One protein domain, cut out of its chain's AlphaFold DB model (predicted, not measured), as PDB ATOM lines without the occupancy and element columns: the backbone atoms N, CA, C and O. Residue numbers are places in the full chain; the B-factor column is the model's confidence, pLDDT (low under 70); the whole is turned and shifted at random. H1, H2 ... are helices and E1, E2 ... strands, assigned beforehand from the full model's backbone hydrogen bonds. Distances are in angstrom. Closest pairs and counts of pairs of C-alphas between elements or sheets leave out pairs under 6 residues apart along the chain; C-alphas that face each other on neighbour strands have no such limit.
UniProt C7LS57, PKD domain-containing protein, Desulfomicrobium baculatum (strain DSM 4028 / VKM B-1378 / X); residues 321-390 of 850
ATOM      1  N   LEU A 321      -3.876   7.764 -40.930       87.56
ATOM      2  CA  LEU A 321      -5.178   7.678 -40.281       87.56
ATOM      3  C   LEU A 321      -5.805   9.063 -40.121       87.56
ATOM      4  O   LEU A 321      -5.138  10.098 -40.043       87.56
ATOM      5  N   ARG A 322      -7.129   9.082 -39.998       88.00
ATOM      6  CA  ARG A 322      -7.871  10.269 -39.593       88.00
ATOM      7  C   ARG A 322      -7.736  10.467 -38.100       88.00
ATOM      8  O   ARG A 322      -8.342   9.738 -37.318       88.00
ATOM      9  N   GLU A 323      -7.024  11.514 -37.706       89.94
ATOM     10  CA  GLU A 323      -7.124  12.017 -36.342       89.94
ATOM     11  C   GLU A 323      -8.496  12.680 -36.149       89.94
ATOM     12  O   GLU A 323      -8.851  13.660 -36.814       89.94
ATOM     13  N   SER A 324      -9.266  12.159 -35.202       89.19
ATOM     14  CA  SER A 324     -10.431  12.818 -34.632       89.19
ATOM     15  C   SER A 324     -10.175  13.098 -33.150       89.19
ATOM     16  O   SER A 324      -9.223  12.609 -32.536       89.19
ATOM     17  N   ALA A 325     -10.982  13.969 -32.552       88.69
ATOM     18  CA  ALA A 325     -10.885  14.224 -31.127       88.69
ATOM     19  C   ALA A 325     -12.272  14.369 -30.524       88.69
ATOM     20  O   ALA A 325     -13.097  15.124 -31.040       88.69
ATOM     21  N   THR A 326     -12.496  13.694 -29.402       86.06
ATOM     22  CA  THR A 326     -13.744  13.790 -28.647       86.06
ATOM     23  C   THR A 326     -13.504  14.419 -27.280       86.06
ATOM     24  O   THR A 326     -12.386  14.413 -26.760       86.06
ATOM     25  N   SER A 327     -14.548  14.995 -26.691       86.75
ATOM     26  CA  SER A 327     -14.499  15.522 -25.329       86.75
ATOM     27  C   SER A 327     -15.118  14.509 -24.376       86.75
ATOM     28  O   SER A 327     -16.333  14.334 -24.373       86.75
ATOM     29  N   VAL A 328     -14.300  13.917 -23.513       84.44
ATOM     30  CA  VAL A 328     -14.727  12.940 -22.505       84.44
ATOM     31  C   VAL A 328     -14.946  13.633 -21.160       84.44
ATOM     32  O   VAL A 328     -14.170  14.508 -20.762       84.44
ATOM     33  N   GLN A 329     -16.020  13.270 -20.458       83.50
ATOM     34  CA  GLN A 329     -16.330  13.793 -19.127       83.50
ATOM     35  C   GLN A 329     -15.502  13.056 -18.070       83.50
ATOM     36  O   GLN A 329     -15.519  11.834 -18.027       83.50
ATOM     37  N   GLY A 330     -14.805  13.779 -17.196       80.94
ATOM     38  CA  GLY A 330     -14.208  13.212 -15.984       80.94
ATOM     39  C   GLY A 330     -14.907  13.681 -14.713       80.94
ATOM     40  O   GLY A 330     -15.829  14.499 -14.769       80.94
ATOM     41  N   TYR A 331     -14.444  13.200 -13.556       73.12
ATOM     42  CA  TYR A 331     -15.001  13.588 -12.249       73.12
ATOM     43  C   TYR A 331     -14.975  15.105 -11.996       73.12
ATOM     44  O   TYR A 331     -15.891  15.634 -11.373       73.12
ATOM     45  N   LEU A 332     -13.934  15.806 -12.464       76.62
ATOM     46  CA  LEU A 332     -13.714  17.232 -12.167       76.62
ATOM     47  C   LEU A 332     -13.693  18.130 -13.410       76.62
ATOM     48  O   LEU A 332     -14.082  19.292 -13.333       76.62
ATOM     49  N   ILE A 333     -13.234  17.614 -14.553       84.19
ATOM     50  CA  ILE A 333     -13.061  18.377 -15.795       84.19
ATOM     51  C   ILE A 333     -13.351  17.507 -17.017       84.19
ATOM     52  O   ILE A 333     -13.264  16.279 -16.960       84.19
ATOM     53  N   LYS A 334     -13.647  18.153 -18.148       85.94
ATOM     54  CA  LYS A 334     -13.647  17.502 -19.462       85.94
ATOM     55  C   LYS A 334     -12.223  17.416 -20.006       85.94
ATOM     56  O   LYS A 334     -11.441  18.348 -19.822       85.94
ATOM     57  N   ARG A 335     -11.899  16.328 -20.703       84.94
ATOM     58  CA  ARG A 335     -10.620  16.139 -21.402       84.94
ATOM     59  C   ARG A 335     -10.870  15.909 -22.885       84.94
ATOM     60  O   ARG A 335     -11.763  15.154 -23.255       84.94
ATOM     61  N   ARG A 336     -10.060  16.548 -23.729       89.19
ATOM     62  CA  ARG A 336     -10.000  16.244 -25.161       89.19
ATOM     63  C   ARG A 336      -9.141  14.996 -25.357       89.19
ATOM     64  O   ARG A 336      -8.001  14.980 -24.903       89.19
ATOM     65  N   VAL A 337      -9.697  13.987 -26.011       87.81
ATOM     66  CA  VAL A 337      -9.083  12.674 -26.242       87.81
ATOM     67  C   VAL A 337      -8.911  12.492 -27.735       87.81
ATOM     68  O   VAL A 337      -9.864  12.697 -28.489       87.81
ATOM     69  N   LYS A 338      -7.694  12.152 -28.159       91.50
ATOM     70  CA  LYS A 338      -7.402  11.846 -29.559       91.50
ATOM     71  C   LYS A 338      -7.859  10.435 -29.900       91.50
ATOM     72  O   LYS A 338      -7.670   9.514 -29.105       91.50
ATOM     73  N   ARG A 339      -8.422  10.283 -31.090       91.31
ATOM     74  CA  ARG A 339      -8.824   9.012 -31.685       91.31
ATOM     75  C   ARG A 339      -8.285   8.950 -33.103       91.31
ATOM     76  O   ARG A 339      -8.170   9.981 -33.764       91.31
ATOM     77  N   TYR A 340      -7.973   7.748 -33.547       90.56
ATOM     78  CA  TYR A 340      -7.543   7.483 -34.905       90.56
ATOM     79  C   TYR A 340      -8.506   6.507 -35.549       90.56
ATOM     80  O   TYR A 340      -8.785   5.428 -35.022       90.56
ATOM     81  N   GLU A 341      -9.013   6.916 -36.697       88.44
ATOM     82  CA  GLU A 341      -9.914   6.148 -37.536       88.44
ATOM     83  C   GLU A 341      -9.223   5.899 -38.879       88.44
ATOM     84  O   GLU A 341      -8.483   6.747 -39.371       88.44
ATOM     85  N   GLY A 342      -9.467   4.755 -39.506       79.12
ATOM     86  CA  GLY A 342      -9.050   4.515 -40.881       79.12
ATOM     87  C   GLY A 342      -9.663   5.561 -41.819       79.12
ATOM     88  O   GLY A 342     -10.883   5.721 -41.849       79.12
ATOM     89  N   GLN A 343      -8.826   6.276 -42.579       59.09
ATOM     90  CA  GLN A 343      -9.223   7.151 -43.692       59.09
ATOM     91  C   GLN A 343      -8.064   7.246 -44.691       59.09
ATOM     92  O   GLN A 343      -6.927   7.394 -44.265       59.09
ATOM     93  N   GLY A 344      -8.342   7.254 -45.997       48.09
ATOM     94  CA  GLY A 344      -7.325   7.446 -47.029       48.09
ATOM     95  C   GLY A 344      -6.722   6.125 -47.498       48.09
ATOM     96  O   GLY A 344      -6.020   5.445 -46.755       48.09
ATOM     97  N   GLY A 345      -6.993   5.747 -48.745       57.47
ATOM     98  CA  GLY A 345      -6.440   4.582 -49.434       57.47
ATOM     99  C   GLY A 345      -6.998   3.230 -48.976       57.47
ATOM    100  O   GLY A 345      -7.320   2.401 -49.823       57.47
ATOM    101  N   ALA A 346      -7.091   2.981 -47.661       48.84
ATOM    102  CA  ALA A 346      -7.418   1.665 -47.106       48.84
ATOM    103  C   ALA A 346      -8.879   1.453 -46.689       48.84
ATOM    104  O   ALA A 346      -9.403   0.357 -46.830       48.84
ATOM    105  N   PHE A 347      -9.558   2.484 -46.197       64.19
ATOM    106  CA  PHE A 347     -10.945   2.367 -45.734       64.19
ATOM    107  C   PHE A 347     -11.772   3.571 -46.190       64.19
ATOM    108  O   PHE A 347     -12.603   4.091 -45.455       64.19
ATOM    109  N   ASP A 348     -11.537   4.040 -47.419       57.88
ATOM    110  CA  ASP A 348     -12.105   5.289 -47.962       57.88
ATOM    111  C   ASP A 348     -13.642   5.367 -47.938       57.88
ATOM    112  O   ASP A 348     -14.224   6.444 -48.050       57.88
ATOM    113  N   TRP A 349     -14.302   4.229 -47.761       60.62
ATOM    114  CA  TRP A 349     -15.749   4.039 -47.809       60.62
ATOM    115  C   TRP A 349     -16.363   3.658 -46.448       60.62
ATOM    116  O   TRP A 349     -17.587   3.565 -46.354       60.62
ATOM    117  N   THR A 350     -15.568   3.429 -45.392       68.06
ATOM    118  CA  THR A 350     -16.082   3.119 -44.045       68.06
ATOM    119  C   THR A 350     -15.137   3.587 -42.940       68.06
ATOM    120  O   THR A 350     -13.932   3.382 -42.992       68.06
ATOM    121  N   THR A 351     -15.682   4.215 -41.902       78.94
ATOM    122  CA  THR A 351     -14.891   4.670 -40.754       78.94
ATOM    123  C   THR A 351     -14.633   3.501 -39.804       78.94
ATOM    124  O   THR A 351     -15.521   3.107 -39.045       78.94
ATOM    125  N   VAL A 352     -13.413   2.960 -39.835       88.62
ATOM    126  CA  VAL A 352     -12.968   1.892 -38.926       88.62
ATOM    127  C   VAL A 352     -12.179   2.518 -37.776       88.62
ATOM    128  O   VAL A 352     -11.166   3.160 -38.034       88.62
ATOM    129  N   PRO A 353     -12.607   2.397 -36.515       89.56
ATOM    130  CA  PRO A 353     -11.844   2.939 -35.399       89.56
ATOM    131  C   PRO A 353     -10.614   2.051 -35.125       89.56
ATOM    132  O   PRO A 353     -10.723   0.827 -35.125       89.56
ATOM    133  N   MET A 354      -9.441   2.663 -34.937       89.31
ATOM    134  CA  MET A 354      -8.149   1.954 -34.922       89.31
ATOM    135  C   MET A 354      -7.404   2.079 -33.598       89.31
ATOM    136  O   MET A 354      -6.853   1.097 -33.127       89.31
ATOM    137  N   ALA A 355      -7.361   3.278 -33.016       89.81
ATOM    138  CA  ALA A 355      -6.666   3.523 -31.756       89.81
ATOM    139  C   ALA A 355      -7.235   4.755 -31.043       89.81
ATOM    140  O   ALA A 355      -7.749   5.681 -31.675       89.81
ATOM    141  N   GLN A 356      -7.098   4.797 -29.724       88.94
ATOM    142  CA  GLN A 356      -7.520   5.902 -28.871       88.94
ATOM    143  C   GLN A 356      -6.434   6.241 -27.848       88.94
ATOM    144  O   GLN A 356      -5.707   5.364 -27.389       88.94
ATOM    145  N   GLU A 357      -6.297   7.523 -27.488       87.50
ATOM    146  CA  GLU A 357      -5.424   7.921 -26.379       87.50
ATOM    147  C   GLU A 357      -5.933   7.302 -25.069       87.50
ATOM    148  O   GLU A 357      -7.080   7.525 -24.674       87.50
ATOM    149  N   ARG A 358      -5.065   6.549 -24.383       82.12
ATOM    150  CA  ARG A 358      -5.406   5.828 -23.156       82.12
ATOM    151  C   ARG A 358      -5.819   6.818 -22.066       82.12
ATOM    152  O   ARG A 358      -5.157   7.830 -21.793       82.12
ATOM    153  N   LEU A 359      -6.943   6.517 -21.429       76.25
ATOM    154  CA  LEU A 359      -7.525   7.303 -20.348       76.25
ATOM    155  C   LEU A 359      -7.306   6.605 -19.009       76.25
ATOM    156  O   LEU A 359      -7.477   5.395 -18.902       76.25
ATOM    157  N   SER A 360      -6.975   7.375 -17.968       70.94
ATOM    158  CA  SER A 360      -7.008   6.845 -16.603       70.94
ATOM    159  C   SER A 360      -8.446   6.779 -16.085       70.94
ATOM    160  O   SER A 360      -9.335   7.441 -16.621       70.94
ATOM    161  N   PHE A 361      -8.656   6.054 -14.984       67.50
ATOM    162  CA  PHE A 361      -9.970   5.807 -14.369       67.50
ATOM    163  C   PHE A 361     -10.796   7.061 -14.007       67.50
ATOM    164  O   PHE A 361     -11.960   6.952 -13.632       67.50
ATOM    165  N   HIS A 362     -10.214   8.262 -14.079       64.38
ATOM    166  CA  HIS A 362     -10.892   9.516 -13.748       64.38
ATOM    167  C   HIS A 362     -11.774  10.075 -14.879       64.38
ATOM    168  O   HIS A 362     -12.477  11.067 -14.652       64.38
ATOM    169  N   TRP A 363     -11.704   9.495 -16.082       72.00
ATOM    170  CA  TRP A 363     -12.456   9.914 -17.266       72.00
ATOM    171  C   TRP A 363     -13.391   8.799 -17.741       72.00
ATOM    172  O   TRP A 363     -12.992   7.647 -17.828       72.00
ATOM    173  N   PHE A 364     -14.639   9.161 -18.038       71.94
ATOM    174  CA  PHE A 364     -15.708   8.241 -18.412       71.94
ATOM    175  C   PHE A 364     -15.960   8.314 -19.913       71.94
ATOM    176  O   PHE A 364     -16.755   9.135 -20.382       71.94
ATOM    177  N   ASP A 365     -15.260   7.478 -20.669       69.31
ATOM    178  CA  ASP A 365     -15.530   7.301 -22.090       69.31
ATOM    179  C   ASP A 365     -16.463   6.094 -22.282       69.31
ATOM    180  O   ASP A 365     -16.112   5.001 -21.841       69.31
ATOM    181  N   PRO A 366     -17.647   6.252 -22.904       64.94
ATOM    182  CA  PRO A 366     -18.536   5.125 -23.188       64.94
ATOM    183  C   PRO A 366     -17.924   4.092 -24.145       64.94
ATOM    184  O   PRO A 366     -18.372   2.949 -24.148       64.94
ATOM    185  N   ASP A 367     -16.922   4.481 -24.941       67.56
ATOM    186  CA  ASP A 367     -16.195   3.567 -25.823       67.56
ATOM    187  C   ASP A 367     -15.063   2.826 -25.083       67.56
ATOM    188  O   ASP A 367     -14.567   1.814 -25.576       67.56
ATOM    189  N   GLN A 368     -14.664   3.290 -23.894       66.25
ATOM    190  CA  GLN A 368     -13.695   2.607 -23.036       66.25
ATOM    191  C   GLN A 368     -14.406   1.516 -22.227       66.25
ATOM    192  O   GLN A 368     -15.423   1.763 -21.576       66.25
ATOM    193  N   SER A 369     -13.868   0.295 -22.222       52.78
ATOM    194  CA  SER A 369     -14.367  -0.741 -21.318       52.78
ATOM    195  C   SER A 369     -14.084  -0.345 -19.869       52.78
ATOM    196  O   SER A 369     -12.936  -0.231 -19.462       52.78
ATOM    197  N   ILE A 370     -15.136  -0.187 -19.060       43.69
ATOM    198  CA  ILE A 370     -15.047  -0.007 -17.596       43.69
ATOM    199  C   ILE A 370     -14.871  -1.374 -16.900       43.69
ATOM    200  O   ILE A 370     -15.392  -1.615 -15.812       43.69
ATOM    201  N   TRP A 371     -14.165  -2.307 -17.535       43.62
ATOM    202  CA  TRP A 371     -13.736  -3.534 -16.879       43.62
ATOM    203  C   TRP A 371     -12.300  -3.303 -16.454       43.62
ATOM    204  O   TRP A 371     -11.390  -3.308 -17.264       43.62
ATOM    205  N   ILE A 372     -12.148  -2.984 -15.172       45.47
ATOM    206  CA  ILE A 372     -10.866  -2.915 -14.482       45.47
ATOM    207  C   ILE A 372     -10.331  -4.350 -14.484       45.47
ATOM    208  O   ILE A 372     -10.608  -5.094 -13.542       45.47
ATOM    209  N   ASP A 373      -9.639  -4.769 -15.546       49.75
ATOM    210  CA  ASP A 373      -8.805  -5.962 -15.462       49.75
ATOM    211  C   ASP A 373      -7.776  -5.678 -14.351       49.75
ATOM    212  O   ASP A 373      -7.053  -4.671 -14.417       49.75
ATOM    213  N   PRO A 374      -7.739  -6.479 -13.269       43.16
ATOM    214  CA  PRO A 374      -6.763  -6.315 -12.202       43.16
ATOM    215  C   PRO A 374      -5.316  -6.299 -12.714       43.16
ATOM    216  O   PRO A 374      -4.471  -5.652 -12.091       43.16
ATOM    217  N   LEU A 375      -5.035  -6.970 -13.837       46.12
ATOM    218  CA  LEU A 375      -3.718  -7.034 -14.466       46.12
ATOM    219  C   LEU A 375      -3.428  -5.806 -15.335       46.12
ATOM    220  O   LEU A 375      -2.366  -5.214 -15.153       46.12
ATOM    221  N   GLU A 376      -4.369  -5.329 -16.158       49.38
ATOM    222  CA  GLU A 376      -4.243  -4.030 -16.853       49.38
ATOM    223  C   GLU A 376      -4.076  -2.884 -15.840       49.38
ATOM    224  O   GLU A 376      -3.249  -1.986 -16.000       49.38
ATOM    225  N   SER A 377      -4.801  -2.956 -14.722       46.25
ATOM    226  CA  SER A 377      -4.700  -1.991 -13.626       46.25
ATOM    227  C   SER A 377      -3.353  -2.058 -12.915       46.25
ATOM    228  O   SER A 377      -2.815  -1.015 -12.542       46.25
ATOM    229  N   ALA A 378      -2.784  -3.255 -12.749       45.09
ATOM    230  CA  ALA A 378      -1.447  -3.448 -12.196       45.09
ATOM    231  C   ALA A 378      -0.342  -2.989 -13.168       45.09
ATOM    232  O   ALA A 378       0.617  -2.350 -12.730       45.09
ATOM    233  N   ALA A 379      -0.496  -3.236 -14.472       49.44
ATOM    234  CA  ALA A 379       0.415  -2.807 -15.534       49.44
ATOM    235  C   ALA A 379       0.381  -1.285 -15.766       49.44
ATOM    236  O   ALA A 379       1.410  -0.638 -15.969       49.44
ATOM    237  N   ALA A 380      -0.799  -0.673 -15.657       49.16
ATOM    238  CA  ALA A 380      -0.955   0.777 -15.625       49.16
ATOM    239  C   ALA A 380      -0.293   1.389 -14.379       49.16
ATOM    240  O   ALA A 380       0.301   2.464 -14.465       49.16
ATOM    241  N   TYR A 381      -0.334   0.694 -13.235       42.66
ATOM    242  CA  TYR A 381       0.330   1.128 -12.000       42.66
ATOM    243  C   TYR A 381       1.861   1.000 -12.051       42.66
ATOM    244  O   TYR A 381       2.557   1.775 -11.392       42.66
ATOM    245  N   SER A 382       2.397   0.054 -12.831       42.94
ATOM    246  CA  SER A 382       3.840  -0.130 -13.043       42.94
ATOM    247  C   SER A 382       4.420   0.745 -14.164       42.94
ATOM    248  O   SER A 382       5.634   0.752 -14.358       42.94
ATOM    249  N   GLY A 383       3.581   1.512 -14.873       47.62
ATOM    250  CA  GLY A 383       4.000   2.375 -15.983       47.62
ATOM    251  C   GLY A 383       4.332   1.619 -17.273       47.62
ATOM    252  O   GLY A 383       4.992   2.180 -18.142       47.62
ATOM    253  N   ALA A 384       3.888   0.365 -17.390       52.78
ATOM    254  CA  ALA A 384       4.181  -0.521 -18.516       52.78
ATOM    255  C   ALA A 384       3.176  -0.408 -19.680       52.78
ATOM    256  O   ALA A 384       3.362  -1.052 -20.700       52.78
ATOM    257  N   THR A 385       2.123   0.408 -19.555       63.03
ATOM    258  CA  THR A 385       1.120   0.594 -20.619       63.03
ATOM    259  C   THR A 385       1.437   1.837 -21.444       63.03
ATOM    260  O   THR A 385       1.645   2.928 -20.900       63.03
ATOM    261  N   GLY A 386       1.491   1.699 -22.769       70.88
ATOM    262  CA  GLY A 386       1.759   2.848 -23.627       70.88
ATOM    263  C   GLY A 386       0.554   3.773 -23.799       70.88
ATOM    264  O   GLY A 386      -0.555   3.561 -23.295       70.88
ATOM    265  N   ARG A 387       0.812   4.893 -24.483       81.56
ATOM    266  CA  ARG A 387      -0.072   6.070 -24.518       81.56
ATOM    267  C   ARG A 387      -1.383   5.846 -25.274       81.56
ATOM    268  O   ARG A 387      -2.330   6.606 -25.073       81.56
ATOM    269  N   TYR A 388      -1.429   4.858 -26.155       87.00
ATOM    270  CA  TYR A 388      -2.583   4.549 -26.990       87.00
ATOM    271  C   TYR A 388      -2.996   3.092 -26.797       87.00
ATOM    272  O   TYR A 388      -2.170   2.262 -26.422       87.00
ATOM    273  N   HIS A 389      -4.275   2.821 -27.032       84.94
ATOM    274  CA  HIS A 389      -4.881   1.495 -26.933       84.94
ATOM    275  C   HIS A 389      -6.001   1.315 -27.956       84.94
ATOM    276  O   HIS A 389      -6.444   2.296 -28.571       84.94
ATOM    277  N   ILE A 390      -6.482   0.089 -28.098       86.69
ATOM    278  CA  ILE A 390      -7.664  -0.286 -28.859       86.69
ATOM    279  C   ILE A 390      -8.788  -0.562 -27.849       86.69
ATOM    280  O   ILE A 390      -8.774  -1.554 -27.134       86.69
TER     281      ILE A 390
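What this domain is: This is residues 321 to 390 of the 850 residues of the protein "PKD domain-containing protein" of Desulfomicrobium baculatum (strain DSM 4028 / VKM B-1378 / X) (UniProt C7LS57). A long, strongly twisted two-strand hairpin, E1 and E2, with the shorter strand E3 beside E2, forms a small sheet; one short helix, H1, lies away from it, joined by loops. The loop after E3 folds back to pair briefly with the end of E1, and the last residues after H1 return to pair with E3. The printed part has 70 residues, with three named strands and then one named helix along the chain; the sheet order is E1, E2, E3, antiparallel, and the class is mixed, with under half of the residues in named elements. The whole is only just loose, close to compact, with a radius of gyration of the C-alphas of 13.7 A and spans of 38 by 26 by 18 A.

How they stand to each other: E1, residues 321 to 330, and E2, residues 334 to 342, form a hairpin, antiparallel at 154 degrees; N 324 and O 339 are within hydrogen-bond range at 2.8 A. E2 and E3, residues 353 to 357, form a second hairpin at 148 degrees, with N 340 and O 355 at 2.8 A. The three strands are a meander, each the antiparallel neighbour of the one before, with E1 and E3 as edge strands. Residues 363 to 364 pair antiparallel with residues 329 to 330 of E1, and residues 388 to 389 with residues 356 to 357 of E3. H1, residues 374 to 381, is not on the sheet, and is apart from E1 and E2. In H1 every O i to N i+4 pair is within hydrogen-bond range.

Where its parts are: E1 begins at C-alpha 321, (-5.178, 7.678, -40.281), and is 26.5 A long. E2 is 25.5 A long, E3 12.1 A and H1 10.3 A. H1 ends at C-alpha 381, (0.330, 1.128, -12.000).

The domain as a whole: The two C-alphas farthest apart, those of Trp 349 and Ser 382, are 40.1 A apart. The printed part has no cut, and the link from E3 to H1, 16 residues, is long. The mean pLDDT of the printed part is 70.9; it is under 70 in residues 343 to 350, 361 to 362 and 365 to 385.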